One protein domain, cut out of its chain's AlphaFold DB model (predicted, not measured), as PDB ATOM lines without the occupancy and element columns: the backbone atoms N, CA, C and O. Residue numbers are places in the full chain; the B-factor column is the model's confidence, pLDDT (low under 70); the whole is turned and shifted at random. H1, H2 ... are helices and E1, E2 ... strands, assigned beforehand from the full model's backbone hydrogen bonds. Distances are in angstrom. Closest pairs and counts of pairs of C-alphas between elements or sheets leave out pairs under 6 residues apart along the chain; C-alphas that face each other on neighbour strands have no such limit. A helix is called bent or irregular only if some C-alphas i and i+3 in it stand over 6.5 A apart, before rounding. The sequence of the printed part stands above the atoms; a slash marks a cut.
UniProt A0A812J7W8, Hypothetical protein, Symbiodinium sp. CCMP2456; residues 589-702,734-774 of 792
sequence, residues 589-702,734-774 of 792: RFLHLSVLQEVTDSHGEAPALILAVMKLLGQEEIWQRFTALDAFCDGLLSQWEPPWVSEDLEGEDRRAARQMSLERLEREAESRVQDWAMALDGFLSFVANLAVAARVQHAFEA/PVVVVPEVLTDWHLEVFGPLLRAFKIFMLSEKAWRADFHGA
ATOM      1  N   ARG A 589     376.422 515.870 394.988       84.44
ATOM      2  CA  ARG A 589     376.248 515.393 396.371       84.44
ATOM      3  C   ARG A 589     374.776 515.166 396.683       84.44
ATOM      4  O   ARG A 589     373.978 516.096 396.590       84.44
ATOM      5  N   PHE A 590     374.426 513.940 397.066       86.69
ATOM      6  CA  PHE A 590     373.051 513.545 397.376       86.69
ATOM      7  C   PHE A 590     372.769 513.645 398.880       86.69
ATOM      8  O   PHE A 590     373.324 512.901 399.687       86.69
ATOM      9  N   LEU A 591     371.878 514.560 399.257       87.75
ATOM     10  CA  LEU A 591     371.506 514.850 400.640       87.75
ATOM     11  C   LEU A 591     370.173 514.173 400.976       87.75
ATOM     12  O   LEU A 591     369.109 514.700 400.656       87.75
ATOM     13  N   HIS A 592     370.218 512.995 401.602       88.12
ATOM     14  CA  HIS A 592     369.010 512.224 401.912       88.12
ATOM     15  C   HIS A 592     368.302 512.729 403.181       88.12
ATOM     16  O   HIS A 592     368.862 512.684 404.286       88.12
ATOM     17  N   LEU A 593     367.047 513.164 403.048       89.56
ATOM     18  CA  LEU A 593     366.193 513.610 404.155       89.56
ATOM     19  C   LEU A 593     365.281 512.488 404.690       89.56
ATOM     20  O   LEU A 593     364.132 512.738 405.026       89.56
ATOM     21  N   SER A 594     365.791 511.258 404.830       85.69
ATOM     22  CA  SER A 594     365.044 510.122 405.423       85.69
ATOM     23  C   SER A 594     364.492 510.418 406.824       85.69
ATOM     24  O   SER A 594     363.406 509.960 407.162       85.69
ATOM     25  N   VAL A 595     365.191 511.266 407.586       81.38
ATOM     26  CA  VAL A 595     364.760 511.783 408.898       81.38
ATOM     27  C   VAL A 595     363.371 512.437 408.833       81.38
ATOM     28  O   VAL A 595     362.636 512.362 409.810       81.38
ATOM     29  N   LEU A 596     362.971 513.032 407.696       87.12
ATOM     30  CA  LEU A 596     361.613 513.568 407.540       87.12
ATOM     31  C   LEU A 596     360.557 512.474 407.665       87.12
ATOM     32  O   LEU A 596     359.584 512.683 408.376       87.12
ATOM     33  N   GLN A 597     360.744 511.320 407.023       90.62
ATOM     34  CA  GLN A 597     359.769 510.234 407.100       90.62
ATOM     35  C   GLN A 597     359.720 509.651 408.515       90.62
ATOM     36  O   GLN A 597     358.665 509.655 409.141       90.62
ATOM     37  N   GLU A 598     360.872 509.221 409.037       90.88
ATOM     38  CA  GLU A 598     360.968 508.557 410.344       90.88
ATOM     39  C   GLU A 598     360.384 509.417 411.473       90.88
ATOM     40  O   GLU A 598     359.665 508.891 412.322       90.88
ATOM     41  N   VAL A 599     360.634 510.734 411.460       92.06
ATOM     42  CA  VAL A 599     360.128 511.668 412.478       92.06
ATOM     43  C   VAL A 599     358.683 512.103 412.209       92.06
ATOM     44  O   VAL A 599     357.936 512.281 413.167       92.06
ATOM     45  N   THR A 600     358.237 512.231 410.952       93.12
ATOM     46  CA  THR A 600     356.826 512.578 410.666       93.12
ATOM     47  C   THR A 600     355.889 511.449 411.085       93.12
ATOM     48  O   THR A 600     354.876 511.716 411.729       93.12
ATOM     49  N   ASP A 601     356.262 510.195 410.808       91.62
ATOM     50  CA  ASP A 601     355.471 509.002 411.149       91.62
ATOM     51  C   ASP A 601     355.341 508.770 412.675       91.62
ATOM     52  O   ASP A 601     354.461 508.026 413.110       91.62
ATOM     53  N   SER A 602     356.205 509.385 413.497       93.62
ATOM     54  CA  SER A 602     356.316 509.123 414.945       93.62
ATOM     55  C   SER A 602     356.076 510.338 415.856       93.62
ATOM     56  O   SER A 602     355.525 510.173 416.944       93.62
ATOM     57  N   HIS A 603     356.432 511.550 415.417       94.31
ATOM     58  CA  HIS A 603     356.306 512.804 416.179       94.31
ATOM     59  C   HIS A 603     355.582 513.924 415.402       94.31
ATOM     60  O   HIS A 603     355.392 515.017 415.934       94.31
ATOM     61  N   GLY A 604     355.162 513.671 414.160       95.00
ATOM     62  CA  GLY A 604     354.446 514.634 413.325       95.00
ATOM     63  C   GLY A 604     355.338 515.632 412.580       95.00
ATOM     64  O   GLY A 604     356.568 515.632 412.661       95.00
ATOM     65  N   GLU A 605     354.689 516.497 411.800       95.00
ATOM     66  CA  GLU A 605     355.344 517.298 410.759       95.00
ATOM     67  C   GLU A 605     356.293 518.383 411.295       95.00
ATOM     68  O   GLU A 605     357.302 518.677 410.652       95.00
ATOM     69  N   ALA A 606     355.985 518.982 412.453       95.56
ATOM     70  CA  ALA A 606     356.736 520.115 413.004       95.56
ATOM     71  C   ALA A 606     358.122 519.715 413.563       95.56
ATOM     72  O   ALA A 606     359.109 520.342 413.164       95.56
ATOM     73  N   PRO A 607     358.263 518.656 414.395       95.62
ATOM     74  CA  PRO A 607     359.576 518.113 414.750       95.62
ATOM     75  C   PRO A 607     360.400 517.693 413.527       95.62
ATOM     76  O   PRO A 607     361.595 517.988 413.454       95.62
ATOM     77  N   ALA A 608     359.756 517.053 412.544       94.00
ATOM     78  CA  ALA A 608     360.408 516.609 411.317       94.00
ATOM     79  C   ALA A 608     360.975 517.792 410.513       94.00
ATOM     80  O   ALA A 608     362.150 517.770 410.139       94.00
ATOM     81  N   LEU A 609     360.179 518.852 410.314       93.69
ATOM     82  CA  LEU A 609     360.608 520.073 409.631       93.69
ATOM     83  C   LEU A 609     361.822 520.705 410.327       93.69
ATOM     84  O   LEU A 609     362.826 520.977 409.668       93.69
ATOM     85  N   ILE A 610     361.770 520.882 411.652       94.94
ATOM     86  CA  ILE A 610     362.866 521.483 412.430       94.94
ATOM     87  C   ILE A 610     364.165 520.682 412.261       94.94
ATOM     88  O   ILE A 610     365.202 521.258 411.921       94.94
ATOM     89  N   LEU A 611     364.124 519.358 412.441       94.31
ATOM     90  CA  LEU A 611     365.316 518.508 412.324       94.31
ATOM     91  C   LEU A 611     365.864 518.460 410.893       94.31
ATOM     92  O   LEU A 611     367.080 518.468 410.701       94.31
ATOM     93  N   ALA A 612     364.999 518.459 409.881       92.44
ATOM     94  CA  ALA A 612     365.421 518.475 408.486       92.44
ATOM     95  C   ALA A 612     366.057 519.811 408.077       92.44
ATOM     96  O   ALA A 612     367.069 519.806 407.377       92.44
ATOM     97  N   VAL A 613     365.543 520.945 408.564       92.25
ATOM     98  CA  VAL A 613     366.163 522.266 408.366       92.25
ATOM     99  C   VAL A 613     367.510 522.357 409.089       92.25
ATOM    100  O   VAL A 613     368.470 522.856 408.505       92.25
ATOM    101  N   MET A 614     367.634 521.824 410.311       91.62
ATOM    102  CA  MET A 614     368.932 521.739 410.999       91.62
ATOM    103  C   MET A 614     369.927 520.852 410.241       91.62
ATOM    104  O   MET A 614     371.078 521.244 410.054       91.62
ATOM    105  N   LYS A 615     369.486 519.696 409.725       90.88
ATOM    106  CA  LYS A 615     370.317 518.819 408.884       90.88
ATOM    107  C   LYS A 615     370.746 519.507 407.583       90.88
ATOM    108  O   LYS A 615     371.869 519.284 407.137       90.88
ATOM    109  N   LEU A 616     369.879 520.339 406.997       90.31
ATOM    110  CA  LEU A 616     370.143 521.115 405.783       90.31
ATOM    111  C   LEU A 616     371.166 522.238 406.032       90.31
ATOM    112  O   LEU A 616     372.141 522.343 405.298       90.31
ATOM    113  N   LEU A 617     370.974 523.045 407.082       88.81
ATOM    114  CA  LEU A 617     371.901 524.122 407.461       88.81
ATOM    115  C   LEU A 617     373.249 523.590 407.972       88.81
ATOM    116  O   LEU A 617     374.252 524.284 407.862       88.81
ATOM    117  N   GLY A 618     373.291 522.351 408.471       89.25
ATOM    118  CA  GLY A 618     374.525 521.644 408.817       89.25
ATOM    119  C   GLY A 618     375.340 521.114 407.626       89.25
ATOM    120  O   GLY A 618     376.398 520.535 407.857       89.25
ATOM    121  N   GLN A 619     374.882 521.271 406.375       91.81
ATOM    122  CA  GLN A 619     375.681 520.929 405.188       91.81
ATOM    123  C   GLN A 619     376.574 522.101 404.791       91.81
ATOM    124  O   GLN A 619     376.090 523.223 404.630       91.81
ATOM    125  N   GLU A 620     377.867 521.849 404.589       88.69
ATOM    126  CA  GLU A 620     378.856 522.912 404.402       88.69
ATOM    127  C   GLU A 620     378.565 523.776 403.164       88.69
ATOM    128  O   GLU A 620     378.649 524.996 403.236       88.69
ATOM    129  N   GLU A 621     378.129 523.190 402.046       87.69
ATOM    130  CA  GLU A 621     377.834 523.927 400.809       87.69
ATOM    131  C   GLU A 621     376.596 524.823 400.945       87.69
ATOM    132  O   GLU A 621     376.478 525.847 400.268       87.69
ATOM    133  N   ILE A 622     375.657 524.437 401.812       88.56
ATOM    134  CA  ILE A 622     374.445 525.208 402.102       88.56
ATOM    135  C   ILE A 622     374.779 526.304 403.114       88.56
ATOM    136  O   ILE A 622     374.391 527.454 402.905       88.56
ATOM    137  N   TRP A 623     375.583 525.992 404.132       90.50
ATOM    138  CA  TRP A 623     376.114 526.968 405.079       90.50
ATOM    139  C   TRP A 623     376.994 528.028 404.399       90.50
ATOM    140  O   TRP A 623     376.863 529.212 404.695       90.50
ATOM    141  N   GLN A 624     377.830 527.651 403.427       90.69
ATOM    142  CA  GLN A 624     378.612 528.584 402.607       90.69
ATOM    143  C   GLN A 624     377.699 529.511 401.785       90.69
ATOM    144  O   GLN A 624     377.902 530.724 401.781       90.69
ATOM    145  N   ARG A 625     376.650 528.977 401.134       90.94
ATOM    146  CA  ARG A 625     375.664 529.789 400.383       90.94
ATOM    147  C   ARG A 625     374.862 530.723 401.297       90.94
ATOM    148  O   ARG A 625     374.589 531.856 400.909       90.94
ATOM    149  N   PHE A 626     374.523 530.271 402.503       91.81
ATOM    150  CA  PHE A 626     373.864 531.070 403.537       91.81
ATOM    151  C   PHE A 626     374.790 532.171 404.080       91.81
ATOM    152  O   PHE A 626     374.377 533.320 404.157       91.81
ATOM    153  N   THR A 627     376.061 531.861 404.351       92.44
ATOM    154  CA  THR A 627     377.079 532.822 404.817       92.44
ATOM    155  C   THR A 627     377.374 533.893 403.762       92.44
ATOM    156  O   THR A 627     377.525 535.063 404.092       92.44
ATOM    157  N   ALA A 628     377.411 533.528 402.476       92.12
ATOM    158  CA  ALA A 628     377.576 534.500 401.395       92.12
ATOM    159  C   ALA A 628     376.351 535.425 401.243       92.12
ATOM    160  O   ALA A 628     376.505 536.612 400.963       92.12
ATOM    161  N   LEU A 629     375.139 534.904 401.470       92.56
ATOM    162  CA  LEU A 629     373.917 535.711 401.526       92.56
ATOM    163  C   LEU A 629     373.883 536.623 402.765       92.56
ATOM    164  O   LEU A 629     373.438 537.760 402.668       92.56
ATOM    165  N   ASP A 630     374.372 536.145 403.907       95.19
ATOM    166  CA  ASP A 630     374.490 536.914 405.147       95.19
ATOM    167  C   ASP A 630     375.489 538.074 405.011       95.19
ATOM    168  O   ASP A 630     375.189 539.203 405.396       95.19
ATOM    169  N   ALA A 631     376.636 537.828 404.370       93.06
ATOM    170  CA  ALA A 631     377.625 538.854 404.044       93.06
ATOM    171  C   ALA A 631     377.080 539.917 403.071       93.06
ATOM    172  O   ALA A 631     377.394 541.094 403.219       93.06
ATOM    173  N   PHE A 632     376.219 539.531 402.122       92.25
ATOM    174  CA  PHE A 632     375.473 540.465 401.265       92.25
ATOM    175  C   PHE A 632     374.426 541.295 402.046       92.25
ATOM    176  O   PHE A 632     373.961 542.322 401.559       92.25
ATOM    177  N   CYS A 633     374.057 540.871 403.259       91.19
ATOM    178  CA  CYS A 633     373.045 541.506 404.108       91.19
ATOM    179  C   CYS A 633     373.628 542.088 405.410       91.19
ATOM    180  O   CYS A 633     372.922 542.129 406.418       91.19
ATOM    181  N   ASP A 634     374.906 542.486 405.418       92.69
ATOM    182  CA  ASP A 634     375.608 543.076 406.572       92.69
ATOM    183  C   ASP A 634     375.495 542.256 407.885       92.69
ATOM    184  O   ASP A 634     375.468 542.804 408.990       92.69
ATOM    185  N   GLY A 635     375.420 540.921 407.791       93.75
ATOM    186  CA  GLY A 635     375.319 540.031 408.955       93.75
ATOM    187  C   GLY A 635     373.908 539.894 409.547       93.75
ATOM    188  O   GLY A 635     373.762 539.489 410.706       93.75
ATOM    189  N   LEU A 636     372.856 540.275 408.811       92.31
ATOM    190  CA  LEU A 636     371.457 540.222 409.262       92.31
ATOM    191  C   LEU A 636     370.941 538.797 409.539       92.31
ATOM    192  O   LEU A 636     370.092 538.616 410.410       92.31
ATOM    193  N   LEU A 637     371.430 537.781 408.825       91.00
ATOM    194  CA  LEU A 637     371.053 536.382 409.048       91.00
ATOM    195  C   LEU A 637     371.830 535.768 410.218       91.00
ATOM    196  O   LEU A 637     371.256 534.976 410.961       91.00
ATOM    197  N   SER A 638     373.082 536.178 410.452       90.06
ATOM    198  CA  SER A 638     373.839 535.809 411.663       90.06
ATOM    199  C   SER A 638     373.242 536.379 412.958       90.06
ATOM    200  O   SER A 638     373.525 535.863 414.040       90.06
ATOM    201  N   GLN A 639     372.407 537.421 412.861       91.31
ATOM    202  CA  GLN A 639     371.626 537.968 413.979       91.31
ATOM    203  C   GLN A 639     370.342 537.176 414.273       91.31
ATOM    204  O   GLN A 639     369.759 537.354 415.342       91.31
ATOM    205  N   TRP A 640     369.880 536.312 413.361       92.75
ATOM    206  CA  TRP A 640     368.724 535.460 413.631       92.75
ATOM    207  C   TRP A 640     369.130 534.288 414.528       92.75
ATOM    208  O   TRP A 640     369.991 533.480 414.173       92.75
ATOM    209  N   GLU A 641     368.475 534.165 415.682       90.38
ATOM    210  CA  GLU A 641     368.577 532.975 416.524       90.38
ATOM    211  C   GLU A 641     367.287 532.145 416.457       90.38
ATOM    212  O   GLU A 641     366.189 532.709 416.455       90.38
ATOM    213  N   PRO A 642     367.391 530.802 416.421       89.69
ATOM    214  CA  PRO A 642     366.215 529.948 416.458       89.69
ATOM    215  C   PRO A 642     365.407 530.142 417.750       89.69
ATOM    216  O   PRO A 642     366.001 530.253 418.823       89.69
ATOM    217  N   PRO A 643     364.064 530.061 417.705       89.69
ATOM    218  CA  PRO A 643     363.181 530.374 418.840       89.69
ATOM    219  C   PRO A 643     363.257 529.378 420.019       89.69
ATOM    220  O   PRO A 643     362.546 529.526 421.015       89.69
ATOM    221  N   TRP A 644     364.106 528.355 419.906       91.81
ATOM    222  CA  TRP A 644     364.454 527.391 420.953       91.81
ATOM    223  C   TRP A 644     365.795 527.682 421.647       91.81
ATOM    224  O   TRP A 644     366.183 526.956 422.566       91.81
ATOM    225  N   VAL A 645     366.532 528.712 421.229       91.38
ATOM    226  CA  VAL A 645     367.676 529.249 421.975       91.38
ATOM    227  C   VAL A 645     367.123 530.304 422.936       91.38
ATOM    228  O   VAL A 645     366.618 531.327 422.488       91.38
ATOM    229  N   SER A 646     367.158 530.048 424.250       84.19
ATOM    230  CA  SER A 646     366.747 531.067 425.234       84.19
ATOM    231  C   SER A 646     367.795 532.172 425.296       84.19
ATOM    232  O   SER A 646     368.992 531.879 425.249       84.19
ATOM    233  N   GLU A 647     367.360 533.421 425.468       78.56
ATOM    234  CA  GLU A 647     368.264 534.568 425.630       78.56
ATOM    235  C   GLU A 647     369.206 534.387 426.837       78.56
ATOM    236  O   GLU A 647     370.354 534.828 426.787       78.56
ATOM    237  N   ASP A 648     368.740 533.667 427.867       81.50
ATOM    238  CA  ASP A 648     369.447 533.349 429.116       81.50
ATOM    239  C   ASP A 648     370.623 532.365 428.955       81.50
ATOM    240  O   ASP A 648     371.354 532.124 429.915       81.50
ATOM    241  N   LEU A 649     370.795 531.744 427.779       81.19
ATOM    242  CA  LEU A 649     371.871 530.778 427.541       81.19
ATOM    243  C   LEU A 649     373.125 531.476 427.012       81.19
ATOM    244  O   LEU A 649     373.157 531.995 425.893       81.19
ATOM    245  N   GLU A 650     374.195 531.437 427.801       85.50
ATOM    246  CA  GLU A 650     375.515 531.955 427.437       85.50
ATOM    247  C   GLU A 650     376.487 530.826 427.037       85.50
ATOM    248  O   GLU A 650     376.217 529.636 427.210       85.50
ATOM    249  N   GLY A 651     377.637 531.197 426.465       87.06
ATOM    250  CA  GLY A 651     378.771 530.288 426.263       87.06
ATOM    251  C   GLY A 651     378.477 529.021 425.444       87.06
ATOM    252  O   GLY A 651     377.967 529.080 424.322       87.06
ATOM    253  N   GLU A 652     378.886 527.869 425.982       78.12
ATOM    254  CA  GLU A 652     378.764 526.569 425.311       78.12
ATOM    255  C   GLU A 652     377.326 526.040 425.311       78.12
ATOM    256  O   GLU A 652     376.904 525.470 424.305       78.12
ATOM    257  N   ASP A 653     376.535 526.328 426.351       82.31
ATOM    258  CA  ASP A 653     375.117 525.955 426.411       82.31
ATOM    259  C   ASP A 653     374.316 526.609 425.277       82.31
ATOM    260  O   ASP A 653     373.451 525.967 424.685       82.31
ATOM    261  N   ARG A 654     374.659 527.843 424.871       82.81
ATOM    262  CA  ARG A 654     374.063 528.488 423.684       82.81
ATOM    263  C   ARG A 654     374.405 527.756 422.381       82.81
ATOM    264  O   ARG A 654     373.580 527.702 421.470       82.81
ATOM    265  N   ARG A 655     375.608 527.171 422.269       81.06
ATOM    266  CA  ARG A 655     376.022 526.374 421.095       81.06
ATOM    267  C   ARG A 655     375.340 525.011 421.079       81.06
ATOM    268  O   ARG A 655     374.823 524.618 420.036       81.06
ATOM    269  N   ALA A 656     375.280 524.334 422.225       82.56
ATOM    270  CA  ALA A 656     374.519 523.100 422.389       82.56
ATOM    271  C   ALA A 656     373.028 523.333 422.091       82.56
ATOM    272  O   ALA A 656     372.422 522.576 421.343       82.56
ATOM    273  N   ALA A 657     372.450 524.442 422.562       84.00
ATOM    274  CA  ALA A 657     371.054 524.789 422.315       84.00
ATOM    275  C   ALA A 657     370.732 525.120 420.848       84.00
ATOM    276  O   ALA A 657     369.567 525.003 420.463       84.00
ATOM    277  N   ARG A 658     371.719 525.498 420.022       85.44
ATOM    278  CA  ARG A 658     371.547 525.621 418.562       85.44
ATOM    279  C   ARG A 658     371.436 524.252 417.877       85.44
ATOM    280  O   ARG A 658     370.759 524.157 416.858       85.44
ATOM    281  N   GLN A 659     372.019 523.191 418.444       87.19
ATOM    282  CA  GLN A 659     371.815 521.817 417.978       87.19
ATOM    283  C   GLN A 659     370.493 521.269 418.537       87.19
ATOM    284  O   GLN A 659     370.396 520.877 419.700       87.19
ATOM    285  N   MET A 660     369.447 521.236 417.708       90.69
ATOM    286  CA  MET A 660     368.202 520.566 418.083       90.69
ATOM    287  C   MET A 660     368.334 519.049 417.902       90.69
ATOM    288  O   MET A 660     368.642 518.583 416.805       90.69
ATOM    289  N   SER A 661     368.065 518.286 418.962       93.19
ATOM    290  CA  SER A 661     367.952 516.824 418.931       93.19
ATOM    291  C   SER A 661     366.493 516.385 419.069       93.19
ATOM    292  O   SER A 661     365.666 517.115 419.621       93.19
ATOM    293  N   LEU A 662     366.172 515.175 418.599       93.31
ATOM    294  CA  LEU A 662     364.819 514.620 418.701       93.31
ATOM    295  C   LEU A 662     364.360 514.518 420.166       93.31
ATOM    296  O   LEU A 662     363.310 515.050 420.508       93.31
ATOM    297  N   GLU A 663     365.215 513.989 421.049       94.31
ATOM    298  CA  GLU A 663     364.963 513.931 422.498       94.31
ATOM    299  C   GLU A 663     364.615 515.289 423.130       94.31
ATOM    300  O   GLU A 663     363.985 515.350 424.184       94.31
ATOM    301  N   ARG A 664     365.098 516.400 422.557       92.44
ATOM    302  CA  ARG A 664     364.803 517.741 423.068       92.44
ATOM    303  C   ARG A 664     363.438 518.231 422.595       92.44
ATOM    304  O   ARG A 664     362.746 518.870 423.378       92.44
ATOM    305  N   LEU A 665     363.038 517.893 421.369       94.56
ATOM    306  CA  LEU A 665     361.694 518.163 420.851       94.56
ATOM    307  C   LEU A 665     360.636 517.340 421.605       94.56
ATOM    308  O   LEU A 665     359.599 517.883 421.963       94.56
ATOM    309  N   GLU A 666     360.930 516.079 421.936       95.31
ATOM    310  CA  GLU A 666     360.064 515.199 422.748       95.31
ATOM    311  C   GLU A 666     359.788 515.719 424.172       95.31
ATOM    312  O   GLU A 666     358.772 515.375 424.775       95.31
ATOM    313  N   ARG A 667     360.704 516.516 424.740       94.56
ATOM    314  CA  ARG A 667     360.587 517.088 426.097       94.56
ATOM    315  C   ARG A 667     359.789 518.391 426.136       94.56
ATOM    316  O   ARG A 667     359.465 518.867 427.223       94.56
ATOM    317  N   GLU A 668     359.515 518.982 424.980       96.06
ATOM    318  CA  GLU A 668     358.850 520.273 424.837       96.06
ATOM    319  C   GLU A 668     357.364 520.087 424.504       96.06
ATOM    320  O   GLU A 668     356.944 519.068 423.960       96.06
ATOM    321  N   ALA A 669     356.535 521.072 424.850       95.69
ATOM    322  CA  ALA A 669     355.107 520.993 424.555       95.69
ATOM    323  C   ALA A 669     354.865 521.057 423.036       95.69
ATOM    324  O   ALA A 669     355.396 521.945 422.371       95.69
ATOM    325  N   GLU A 670     354.008 520.181 422.505       94.88
ATOM    326  CA  GLU A 670     353.679 520.084 421.071       94.88
ATOM    327  C   GLU A 670     353.345 521.451 420.446       94.88
ATOM    328  O   GLU A 670     353.901 521.813 419.410       94.88
ATOM    329  N   SER A 671     352.537 522.271 421.127       95.25
ATOM    330  CA  SER A 671     352.201 523.628 420.679       95.25
ATOM    331  C   SER A 671     353.420 524.554 420.580       95.25
ATOM    332  O   SER A 671     353.507 525.343 419.648       95.25
ATOM    333  N   ARG A 672     354.395 524.432 421.492       95.62
ATOM    334  CA  ARG A 672     355.645 525.209 421.462       95.62
ATOM    335  C   ARG A 672     356.538 524.772 420.301       95.62
ATOM    336  O   ARG A 672     357.154 525.610 419.651       95.62
ATOM    337  N   VAL A 673     356.581 523.471 420.013       95.94
ATOM    338  CA  VAL A 673     357.304 522.927 418.853       95.94
ATOM    339  C   VAL A 673     356.629 523.342 417.539       95.94
ATOM    340  O   VAL A 673     357.318 523.647 416.564       95.94
ATOM    341  N   GLN A 674     355.299 523.443 417.516       94.25
ATOM    342  CA  GLN A 674     354.552 523.995 416.387       94.25
ATOM    343  C   GLN A 674     354.827 525.498 416.196       94.25
ATOM    344  O   GLN A 674     355.145 525.906 415.079       94.25
ATOM    345  N   ASP A 675     354.805 526.306 417.263       93.88
ATOM    346  CA  ASP A 675     355.188 527.728 417.224       93.88
ATOM    347  C   ASP A 675     356.621 527.913 416.684       93.88
ATOM    348  O   ASP A 675     356.878 528.783 415.847       93.88
ATOM    349  N   TRP A 676     357.559 527.060 417.111       96.19
ATOM    350  CA  TRP A 676     358.934 527.042 416.609       96.19
ATOM    351  C   TRP A 676     359.021 526.726 415.115       96.19
ATOM    352  O   TRP A 676     359.769 527.393 414.399       96.19
ATOM    353  N   ALA A 677     358.259 525.746 414.633       94.38
ATOM    354  CA  ALA A 677     358.231 525.381 413.222       94.38
ATOM    355  C   ALA A 677     357.577 526.471 412.348       94.38
ATOM    356  O   ALA A 677     358.078 526.759 411.263       94.38
ATOM    357  N   MET A 678     356.534 527.150 412.841       93.00
ATOM    358  CA  MET A 678     355.916 528.301 412.163       93.00
ATOM    359  C   MET A 678     356.859 529.513 412.080       93.00
ATOM    360  O   MET A 678     356.927 530.187 411.050       93.00
ATOM    361  N   ALA A 679     357.622 529.791 413.139       92.75
ATOM    362  CA  ALA A 679     358.651 530.832 413.114       92.75
ATOM    363  C   ALA A 679     359.815 530.478 412.165       92.75
ATOM    364  O   ALA A 679     360.383 531.365 411.523       92.75
ATOM    365  N   LEU A 680     360.146 529.187 412.048       92.75
ATOM    366  CA  LEU A 680     361.167 528.680 411.134       92.75
ATOM    367  C   LEU A 680     360.734 528.793 409.664       92.75
ATOM    368  O   LEU A 680     361.517 529.275 408.855       92.75
ATOM    369  N   ASP A 681     359.491 528.436 409.324       91.31
ATOM    370  CA  ASP A 681     358.898 528.692 408.001       91.31
ATOM    371  C   ASP A 681     358.983 530.184 407.636       91.31
ATOM    372  O   ASP A 681     359.578 530.547 406.619       91.31
ATOM    373  N   GLY A 682     358.513 531.073 408.520       92.12
ATOM    374  CA  GLY A 682     358.605 532.523 408.309       92.12
ATOM    375  C   GLY A 682     360.035 533.012 408.031       92.12
ATOM    376  O   GLY A 682     360.241 533.863 407.159       92.12
ATOM    377  N   PHE A 683     361.035 532.439 408.710       92.94
ATOM    378  CA  PHE A 683     362.448 532.725 408.464       92.94
ATOM    379  C   PHE A 683     362.953 532.172 407.122       92.94
ATOM    380  O   PHE A 683     363.613 532.889 406.372       92.94
ATOM    381  N   LEU A 684     362.626 530.929 406.765       91.19
ATOM    382  CA  LEU A 684     363.062 530.322 405.500       91.19
ATOM    383  C   LEU A 684     362.395 530.982 404.288       91.19
ATOM    384  O   LEU A 684     363.056 531.222 403.274       91.19
ATOM    385  N   SER A 685     361.128 531.369 404.423       89.88
ATOM    386  CA  SER A 685     360.410 532.220 403.477       89.88
ATOM    387  C   SER A 685     361.090 533.589 403.314       89.88
ATOM    388  O   SER A 685     361.223 534.077 402.188       89.88
ATOM    389  N   PHE A 686     361.590 534.205 404.392       92.94
ATOM    390  CA  PHE A 686     362.398 535.428 404.308       92.94
ATOM    391  C   PHE A 686     363.731 535.190 403.572       92.94
ATOM    392  O   PHE A 686     364.008 535.881 402.591       92.94
ATOM    393  N   VAL A 687     364.506 534.171 403.962       91.25
ATOM    394  CA  VAL A 687     365.797 533.807 403.340       91.25
ATOM    395  C   VAL A 687     365.648 533.507 401.842       91.25
ATOM    396  O   VAL A 687     366.457 533.972 401.039       91.25
ATOM    397  N   ALA A 688     364.598 532.788 401.436       89.44
ATOM    398  CA  ALA A 688     364.334 532.479 400.032       89.44
ATOM    399  C   ALA A 688     364.063 533.743 399.194       89.44
ATOM    400  O   ALA A 688     364.614 533.893 398.101       89.44
ATOM    401  N   ASN A 689     363.260 534.680 399.711       90.75
ATOM    402  CA  ASN A 689     362.998 535.961 399.045       90.75
ATOM    403  C   ASN A 689     364.253 536.851 398.997       90.75
ATOM    404  O   ASN A 689     364.527 537.476 397.972       90.75
ATOM    405  N   LEU A 690     365.046 536.861 400.070       89.94
ATOM    406  CA  LEU A 690     366.300 537.609 400.176       89.94
ATOM    407  C   LEU A 690     367.349 537.107 399.169       89.94
ATOM    408  O   LEU A 690     367.956 537.903 398.456       89.94
ATOM    409  N   ALA A 691     367.486 535.787 399.017       90.44
ATOM    410  CA  ALA A 691     368.346 535.161 398.013       90.44
ATOM    411  C   ALA A 691     367.900 535.443 396.564       90.44
ATOM    412  O   ALA A 691     368.738 535.544 395.665       90.44
ATOM    413  N   VAL A 692     366.595 535.602 396.313       88.88
ATOM    414  CA  VAL A 692     366.088 536.068 395.010       88.88
ATOM    415  C   VAL A 692     366.436 537.545 394.790       88.88
ATOM    416  O   VAL A 692     366.937 537.882 393.718       88.88
ATOM    417  N   ALA A 693     366.249 538.407 395.793       88.50
ATOM    418  CA  ALA A 693     366.592 539.829 395.708       88.50
ATOM    419  C   ALA A 693     368.095 540.054 395.452       88.50
ATOM    420  O   ALA A 693     368.451 540.769 394.516       88.50
ATOM    421  N   ALA A 694     368.969 539.368 396.196       88.75
ATOM    422  CA  ALA A 694     370.422 539.420 396.016       88.75
ATOM    423  C   ALA A 694     370.852 539.011 394.596       88.75
ATOM    424  O   ALA A 694     371.709 539.643 393.980       88.75
ATOM    425  N   ARG A 695     370.204 537.987 394.023       87.00
ATOM    426  CA  ARG A 695     370.451 537.558 392.637       87.00
ATOM    427  C   ARG A 695     369.975 538.570 391.594       87.00
ATOM    428  O   ARG A 695     370.611 538.670 390.550       87.00
ATOM    429  N   VAL A 696     368.887 539.301 391.849       87.69
ATOM    430  CA  VAL A 696     368.427 540.388 390.964       87.69
ATOM    431  C   VAL A 696     369.386 541.578 391.030       87.69
ATOM    432  O   VAL A 696     369.724 542.128 389.986       87.69
ATOM    433  N   GLN A 697     369.877 541.935 392.221       87.50
ATOM    434  CA  GLN A 697     370.873 542.997 392.370       87.50
ATOM    435  C   GLN A 697     372.193 542.637 391.674       87.50
ATOM    436  O   GLN A 697     372.657 543.415 390.848       87.50
ATOM    437  N   HIS A 698     372.751 541.445 391.901       85.44
ATOM    438  CA  HIS A 698     373.982 541.034 391.218       85.44
ATOM    439  C   HIS A 698     373.834 540.900 389.695       85.44
ATOM    440  O   HIS A 698     374.796 541.146 388.973       85.44
ATOM    441  N   ALA A 699     372.651 540.542 389.181       82.31
ATOM    442  CA  ALA A 699     372.396 540.571 387.740       82.31
ATOM    443  C   ALA A 699     372.423 542.010 387.192       82.31
ATOM    444  O   ALA A 699     373.057 542.261 386.172       82.31
ATOM    445  N   PHE A 700     371.799 542.956 387.903       80.69
ATOM    446  CA  PHE A 700     371.806 544.376 387.548       80.69
ATOM    447  C   PHE A 700     373.210 544.995 387.636       80.69
ATOM    448  O   PHE A 700     373.623 545.713 386.732       80.69
ATOM    449  N   GLU A 701     373.982 544.682 388.678       83.06
ATOM    450  CA  GLU A 701     375.382 545.108 388.812       83.06
ATOM    451  C   GLU A 701     376.258 544.539 387.687       83.06
ATOM    452  O   GLU A 701     377.053 545.271 387.106       83.06
ATOM    453  N   ALA A 702     376.081 543.264 387.321       80.44
ATOM    454  CA  ALA A 702     376.804 542.654 386.207       80.44
ATOM    455  C   ALA A 702     376.447 543.283 384.846       80.44
ATOM    456  O   ALA A 702     377.328 543.429 384.002       80.44
ATOM    457  N   PRO A 734     374.743 520.288 394.983       86.12
ATOM    458  CA  PRO A 734     373.955 519.537 395.946       86.12
ATOM    459  C   PRO A 734     372.565 519.220 395.377       86.12
ATOM    460  O   PRO A 734     371.910 520.060 394.748       86.12
ATOM    461  N   VAL A 735     372.116 517.998 395.638       90.81
ATOM    462  CA  VAL A 735     370.814 517.456 395.250       90.81
ATOM    463  C   VAL A 735     370.174 516.857 396.497       90.81
ATOM    464  O   VAL A 735     370.686 515.900 397.069       90.81
ATOM    465  N   VAL A 736     369.055 517.419 396.938       90.81
ATOM    466  CA  VAL A 736     368.314 516.927 398.103       90.81
ATOM    467  C   VAL A 736     367.374 515.816 397.653       90.81
ATOM    468  O   VAL A 736     366.536 516.025 396.775       90.81
ATOM    469  N   VAL A 737     367.520 514.632 398.250       91.19
ATOM    470  CA  VAL A 737     366.636 513.485 398.022       91.19
ATOM    471  C   VAL A 737     365.610 513.430 399.147       91.19
ATOM    472  O   VAL A 737     365.948 513.480 400.332       91.19
ATOM    473  N   VAL A 738     364.349 513.377 398.741       89.94
ATOM    474  CA  VAL A 738     363.180 513.712 399.550       89.94
ATOM    475  C   VAL A 738     362.232 512.509 399.581       89.94
ATOM    476  O   VAL A 738     361.837 512.054 398.504       89.94
ATOM    477  N   PRO A 739     361.880 511.966 400.765       88.69
ATOM    478  CA  PRO A 739     361.099 510.732 400.867       88.69
ATOM    479  C   PRO A 739     359.675 510.881 400.306       88.69
ATOM    480  O   PRO A 739     359.172 511.988 400.117       88.69
ATOM    481  N   GLU A 740     359.000 509.756 400.055       85.12
ATOM    482  CA  GLU A 740     357.615 509.762 399.544       85.12
ATOM    483  C   GLU A 740     356.588 510.352 400.526       85.12
ATOM    484  O   GLU A 740     355.514 510.760 400.095       85.12
ATOM    485  N   VAL A 741     356.911 510.414 401.821       82.44
ATOM    486  CA  VAL A 741     356.006 510.844 402.905       82.44
ATOM    487  C   VAL A 741     356.154 512.343 403.219       82.44
ATOM    488  O   VAL A 741     355.975 512.767 404.355       82.44
ATOM    489  N   LEU A 742     356.512 513.173 402.231       85.19
ATOM    490  CA  LEU A 742     356.439 514.624 402.422       85.19
ATOM    491  C   LEU A 742     354.999 515.115 402.359       85.19
ATOM    492  O   LEU A 742     354.254 514.780 401.439       85.19
ATOM    493  N   THR A 743     354.655 515.976 403.308       88.06
ATOM    494  CA  THR A 743     353.403 516.724 403.283       88.06
ATOM    495  C   THR A 743     353.534 517.964 402.401       88.06
ATOM    496  O   THR A 743     354.642 518.419 402.086       88.06
ATOM    497  N   ASP A 744     352.395 518.534 402.001       87.81
ATOM    498  CA  ASP A 744     352.376 519.767 401.210       87.81
ATOM    499  C   ASP A 744     353.113 520.909 401.937       87.81
ATOM    500  O   ASP A 744     353.855 521.655 401.303       87.81
ATOM    501  N   TRP A 745     353.017 520.985 403.271       88.94
ATOM    502  CA  TRP A 745     353.713 521.995 404.077       88.94
ATOM    503  C   TRP A 745     355.239 521.866 403.996       88.94
ATOM    504  O   TRP A 745     355.931 522.861 403.778       88.94
ATOM    505  N   HIS A 746     355.797 520.650 404.074       91.12
ATOM    506  CA  HIS A 746     357.239 520.454 403.864       91.12
ATOM    507  C   HIS A 746     357.679 520.918 402.466       91.12
ATOM    508  O   HIS A 746     358.742 521.525 402.325       91.12
ATOM    509  N   LEU A 747     356.869 520.676 401.429       89.25
ATOM    510  CA  LEU A 747     357.156 521.131 400.063       89.25
ATOM    511  C   LEU A 747     357.044 522.658 399.914       89.25
ATOM    512  O   LEU A 747     357.867 523.254 399.211       89.25
ATOM    513  N   GLU A 748     356.078 523.293 400.582       89.06
ATOM    514  CA  GLU A 748     355.917 524.751 400.619       89.06
ATOM    515  C   GLU A 748     357.083 525.448 401.336       89.06
ATOM    516  O   GLU A 748     357.541 526.482 400.853       89.06
ATOM    517  N   VAL A 749     357.636 524.861 402.405       85.88
ATOM    518  CA  VAL A 749     358.782 525.432 403.140       85.88
ATOM    519  C   VAL A 749     360.119 525.188 402.423       85.88
ATOM    520  O   VAL A 749     360.908 526.118 402.231       85.88
ATOM    521  N   PHE A 750     360.411 523.956 401.984       89.44
ATOM    522  CA  PHE A 750     361.698 523.649 401.337       89.44
ATOM    523  C   PHE A 750     361.774 524.130 399.881       89.44
ATOM    524  O   PHE A 750     362.839 524.556 399.425       89.44
ATOM    525  N   GLY A 751     360.668 524.085 399.134       90.88
ATOM    526  CA  GLY A 751     360.633 524.379 397.698       90.88
ATOM    527  C   GLY A 751     361.189 525.760 397.304       90.88
ATOM    528  O   GLY A 751     362.008 525.827 396.379       90.88
ATOM    529  N   PRO A 752     360.795 526.865 397.970       90.25
ATOM    530  CA  PRO A 752     361.341 528.200 397.726       90.25
ATOM    531  C   PRO A 752     362.824 528.306 398.091       90.25
ATOM    532  O   PRO A 752     363.611 528.829 397.299       90.25
ATOM    533  N   LEU A 753     363.214 527.769 399.251       88.88
ATOM    534  CA  LEU A 753     364.572 527.842 399.796       88.88
ATOM    535  C   LEU A 753     365.591 527.144 398.882       88.88
ATOM    536  O   LEU A 753     366.572 527.753 398.447       88.88
ATOM    537  N   LEU A 754     365.327 525.880 398.533       91.50
ATOM    538  CA  LEU A 754     366.194 525.086 397.660       91.50
ATOM    539  C   LEU A 754     366.300 525.723 396.263       91.50
ATOM    540  O   LEU A 754     367.396 525.853 395.714       91.50
ATOM    541  N   ARG A 755     365.180 526.218 395.716       90.19
ATOM    542  CA  ARG A 755     365.147 526.921 394.421       90.19
ATOM    543  C   ARG A 755     365.982 528.202 394.431       90.19
ATOM    544  O   ARG A 755     366.721 528.451 393.474       90.19
ATOM    545  N   ALA A 756     365.885 529.009 395.487       87.31
ATOM    546  CA  ALA A 756     366.624 530.263 395.596       87.31
ATOM    547  C   ALA A 756     368.144 530.014 395.604       87.31
ATOM    548  O   ALA A 756     368.872 530.617 394.804       87.31
ATOM    549  N   PHE A 757     368.592 529.032 396.398       87.44
ATOM    550  CA  PHE A 757     369.991 528.605 396.504       87.44
ATOM    551  C   PHE A 757     370.527 527.776 395.320       87.44
ATOM    552  O   PHE A 757     371.698 527.396 395.356       87.44
ATOM    553  N   LYS A 758     369.736 527.496 394.270       90.44
ATOM    554  CA  LYS A 758     370.099 526.573 393.167       90.44
ATOM    555  C   LYS A 758     370.488 525.173 393.682       90.44
ATOM    556  O   LYS A 758     371.574 524.664 393.392       90.44
ATOM    557  N   ILE A 759     369.614 524.579 394.487       90.88
ATOM    558  CA  ILE A 759     369.704 523.204 394.983       90.88
ATOM    559  C   ILE A 759     368.565 522.418 394.331       90.88
ATOM    560  O   ILE A 759     367.415 522.861 394.350       90.88
ATOM    561  N   PHE A 760     368.872 521.276 393.718       89.69
ATOM    562  CA  PHE A 760     367.844 520.442 393.090       89.69
ATOM    563  C   PHE A 760     367.162 519.559 394.134       89.69
ATOM    564  O   PHE A 760     367.801 519.112 395.083       89.69
ATOM    565  N   MET A 761     365.871 519.296 393.945       91.12
ATOM    566  CA  MET A 761     365.070 518.450 394.825       91.12
ATOM    567  C   MET A 761     364.532 517.267 394.019       91.12
ATOM    568  O   MET A 761     363.865 517.472 393.005       91.12
ATOM    569  N   LEU A 762     364.834 516.043 394.451       90.62
ATOM    570  CA  LEU A 762     364.373 514.805 393.820       90.62
ATOM    571  C   LEU A 762     363.490 514.020 394.786       90.62
ATOM    572  O   LEU A 762     363.884 513.763 395.921       90.62
ATOM    573  N   SER A 763     362.327 513.573 394.310       88.44
ATOM    574  CA  SER A 763     361.554 512.553 395.018       88.44
ATOM    575  C   SER A 763     362.331 511.239 395.018       88.44
ATOM    576  O   SER A 763     362.778 510.774 393.965       88.44
ATOM    577  N   GLU A 764     362.433 510.609 396.184       87.00
ATOM    578  CA  GLU A 764     363.057 509.303 396.366       87.00
ATOM    579  C   GLU A 764     362.423 508.236 395.455       87.00
ATOM    580  O   GLU A 764     363.126 507.360 394.957       87.00
ATOM    581  N   LYS A 765     361.124 508.353 395.144       83.81
ATOM    582  CA  LYS A 765     360.424 507.468 394.198       83.81
ATOM    583  C   LYS A 765     361.019 507.525 392.794       83.81
ATOM    584  O   LYS A 765     361.273 506.483 392.196       83.81
ATOM    585  N   ALA A 766     361.225 508.738 392.278       77.25
ATOM    586  CA  ALA A 766     361.810 508.959 390.960       77.25
ATOM    587  C   ALA A 766     363.273 508.503 390.956       77.25
ATOM    588  O   ALA A 766     363.658 507.682 390.132       77.25
ATOM    589  N   TRP A 767     364.044 508.925 391.964       81.31
ATOM    590  CA  TRP A 767     365.443 508.539 392.128       81.31
ATOM    591  C   TRP A 767     365.638 507.013 392.166       81.31
ATOM    592  O   TRP A 767     366.436 506.482 391.394       81.31
ATOM    593  N   ARG A 768     364.861 506.283 392.981       80.12
ATOM    594  CA  ARG A 768     364.889 504.810 393.026       80.12
ATOM    595  C   ARG A 768     364.454 504.181 391.697       80.12
ATOM    596  O   ARG A 768     365.077 503.215 391.266       80.12
ATOM    597  N   ALA A 769     363.410 504.698 391.042       76.38
ATOM    598  CA  ALA A 769     362.921 504.157 389.770       76.38
ATOM    599  C   ALA A 769     363.950 504.305 388.636       76.38
ATOM    600  O   ALA A 769     364.235 503.330 387.938       76.38
ATOM    601  N   ASP A 770     364.549 505.490 388.502       73.56
ATOM    602  CA  ASP A 770     365.547 505.791 387.474       73.56
ATOM    603  C   ASP A 770     366.840 504.983 387.695       73.56
ATOM    604  O   ASP A 770     367.395 504.419 386.750       73.56
ATOM    605  N   PHE A 771     367.293 504.842 388.950       71.69
ATOM    606  CA  PHE A 771     368.491 504.060 389.280       71.69
ATOM    607  C   PHE A 771     368.285 502.546 389.130       71.69
ATOM    608  O   PHE A 771     369.162 501.871 388.594       71.69
ATOM    609  N   HIS A 772     367.141 501.986 389.543       62.09
ATOM    610  CA  HIS A 772     366.880 500.547 389.376       62.09
ATOM    611  C   HIS A 772     366.706 500.124 387.905       62.09
ATOM    612  O   HIS A 772     366.862 498.942 387.597       62.09
ATOM    613  N   GLY A 773     366.422 501.061 386.993       56.06
ATOM    614  CA  GLY A 773     366.397 500.812 385.548       56.06
ATOM    615  C   GLY A 773     367.771 500.829 384.861       56.06
ATOM    616  O   GLY A 773     367.893 500.341 383.737       56.06
ATOM    617  N   ALA A 774     368.809 501.380 385.500       48.72
ATOM    618  CA  ALA A 774     370.100 501.644 384.870       48.72
ATOM    619  C   ALA A 774     371.128 500.537 385.171       48.72
ATOM    620  O   ALA A 774     371.727 500.489 386.242       48.72
TER     621      ALA A 774
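This is residues 589 to 702 and 734 to 774 of the 792 residues of the protein "Hypothetical protein" of Symbiodinium sp. CCMP2456 (UniProt A0A812J7W8). Look for a long helix, H6, running past H2 and H7 as a three-helix bundle, with a small sheet under H7 and residues 696 to 702 of H6 sticking out past the body. H1 folds back along H2 as a hairpin, H3 crosses near the far part of H6, H4 sits off on a long loop, and residues 768 to 774, with the last part of H8, stick out from the sheet's end. You have 155 printed residues, in the order E1 H1 H2 H3 H4 H5 H6 E2 H7 E3 H8, mostly helix, with a parallel sheet ordered E1 E2 E3. The whole is compact, with a radius of gyration of the C-alphas of 16.5 A, yet flat, spanning 54 by 48 by 25 A.

Find C-alpha 589 at (376.248, 515.393, 396.371), where E1, residues 589 to 592, begins. H1 is residues 594 to 603, H2 605 to 617 with 18.2 A, H3 620 to 631 with 16.0 A, H4 651 to 658 and H5 662 to 665. From C-alpha 670 at (353.679, 520.084, 421.071), H6 runs 47.5 A to residue 702. Then come E2, 734 to 738 with 12.8 A, H7, 744 to 756 with 18.6 A, E3, 760 to 763, and H8, 764 to 772, ending at (366.880, 500.547, 389.376). H7 is irregular, only just: C-alphas 749 and 752 are 6.6 A apart.

Start at the bundle, H2, H6 and H7 side by side. H6 with residues 681 to 692 touches H7, closest C-alphas Ala 688 and Leu 753 at 4.6 A, a shallow tilt of 26 degrees, the same way. H2 with residues 606 to 610 touches H6, Ala 606 and Ala 677 at 5.5 A, a steep tilt of 39 degrees. H1 and H2, a helical hairpin, touch at Leu 596 and Ala 608, 5.0 A. H5 only just touches H2, and H3 only just touches H6, with 3 pairs of C-alphas within 8 A each; H4 touches no helix. H7 is on the sheet at a height of 8.6 A, two layers, a helix on one face; H1, H2 and H8 only graze it. E2, H7 and E3 make a strand-helix-strand unit, parallel neighbour strands joined through a helix, with a right-handed crossover. N 591 and O 735, 2.8 A, and N 736 and O 760, 2.8 A, are within hydrogen-bond range across the two strand pairs. Every O i to N i+4 pair is within range in H2, H3, H6 and H8, but 5 of 6 in H1, 3 of 4 in H4 and 7 of 9 in H7; H5 is too short for one.

The C-alphas farthest apart are those of Asp 648 and Gly 773, 54.5 A. Residues 703 to 733 are cut out, with 25.2 A between C-alphas 702 and 734. Of the links printed whole, H3 to H4 is long, through residues 632 to 650. The mean pLDDT of the printed part is 88.7; residues 772 to 774 are under 70.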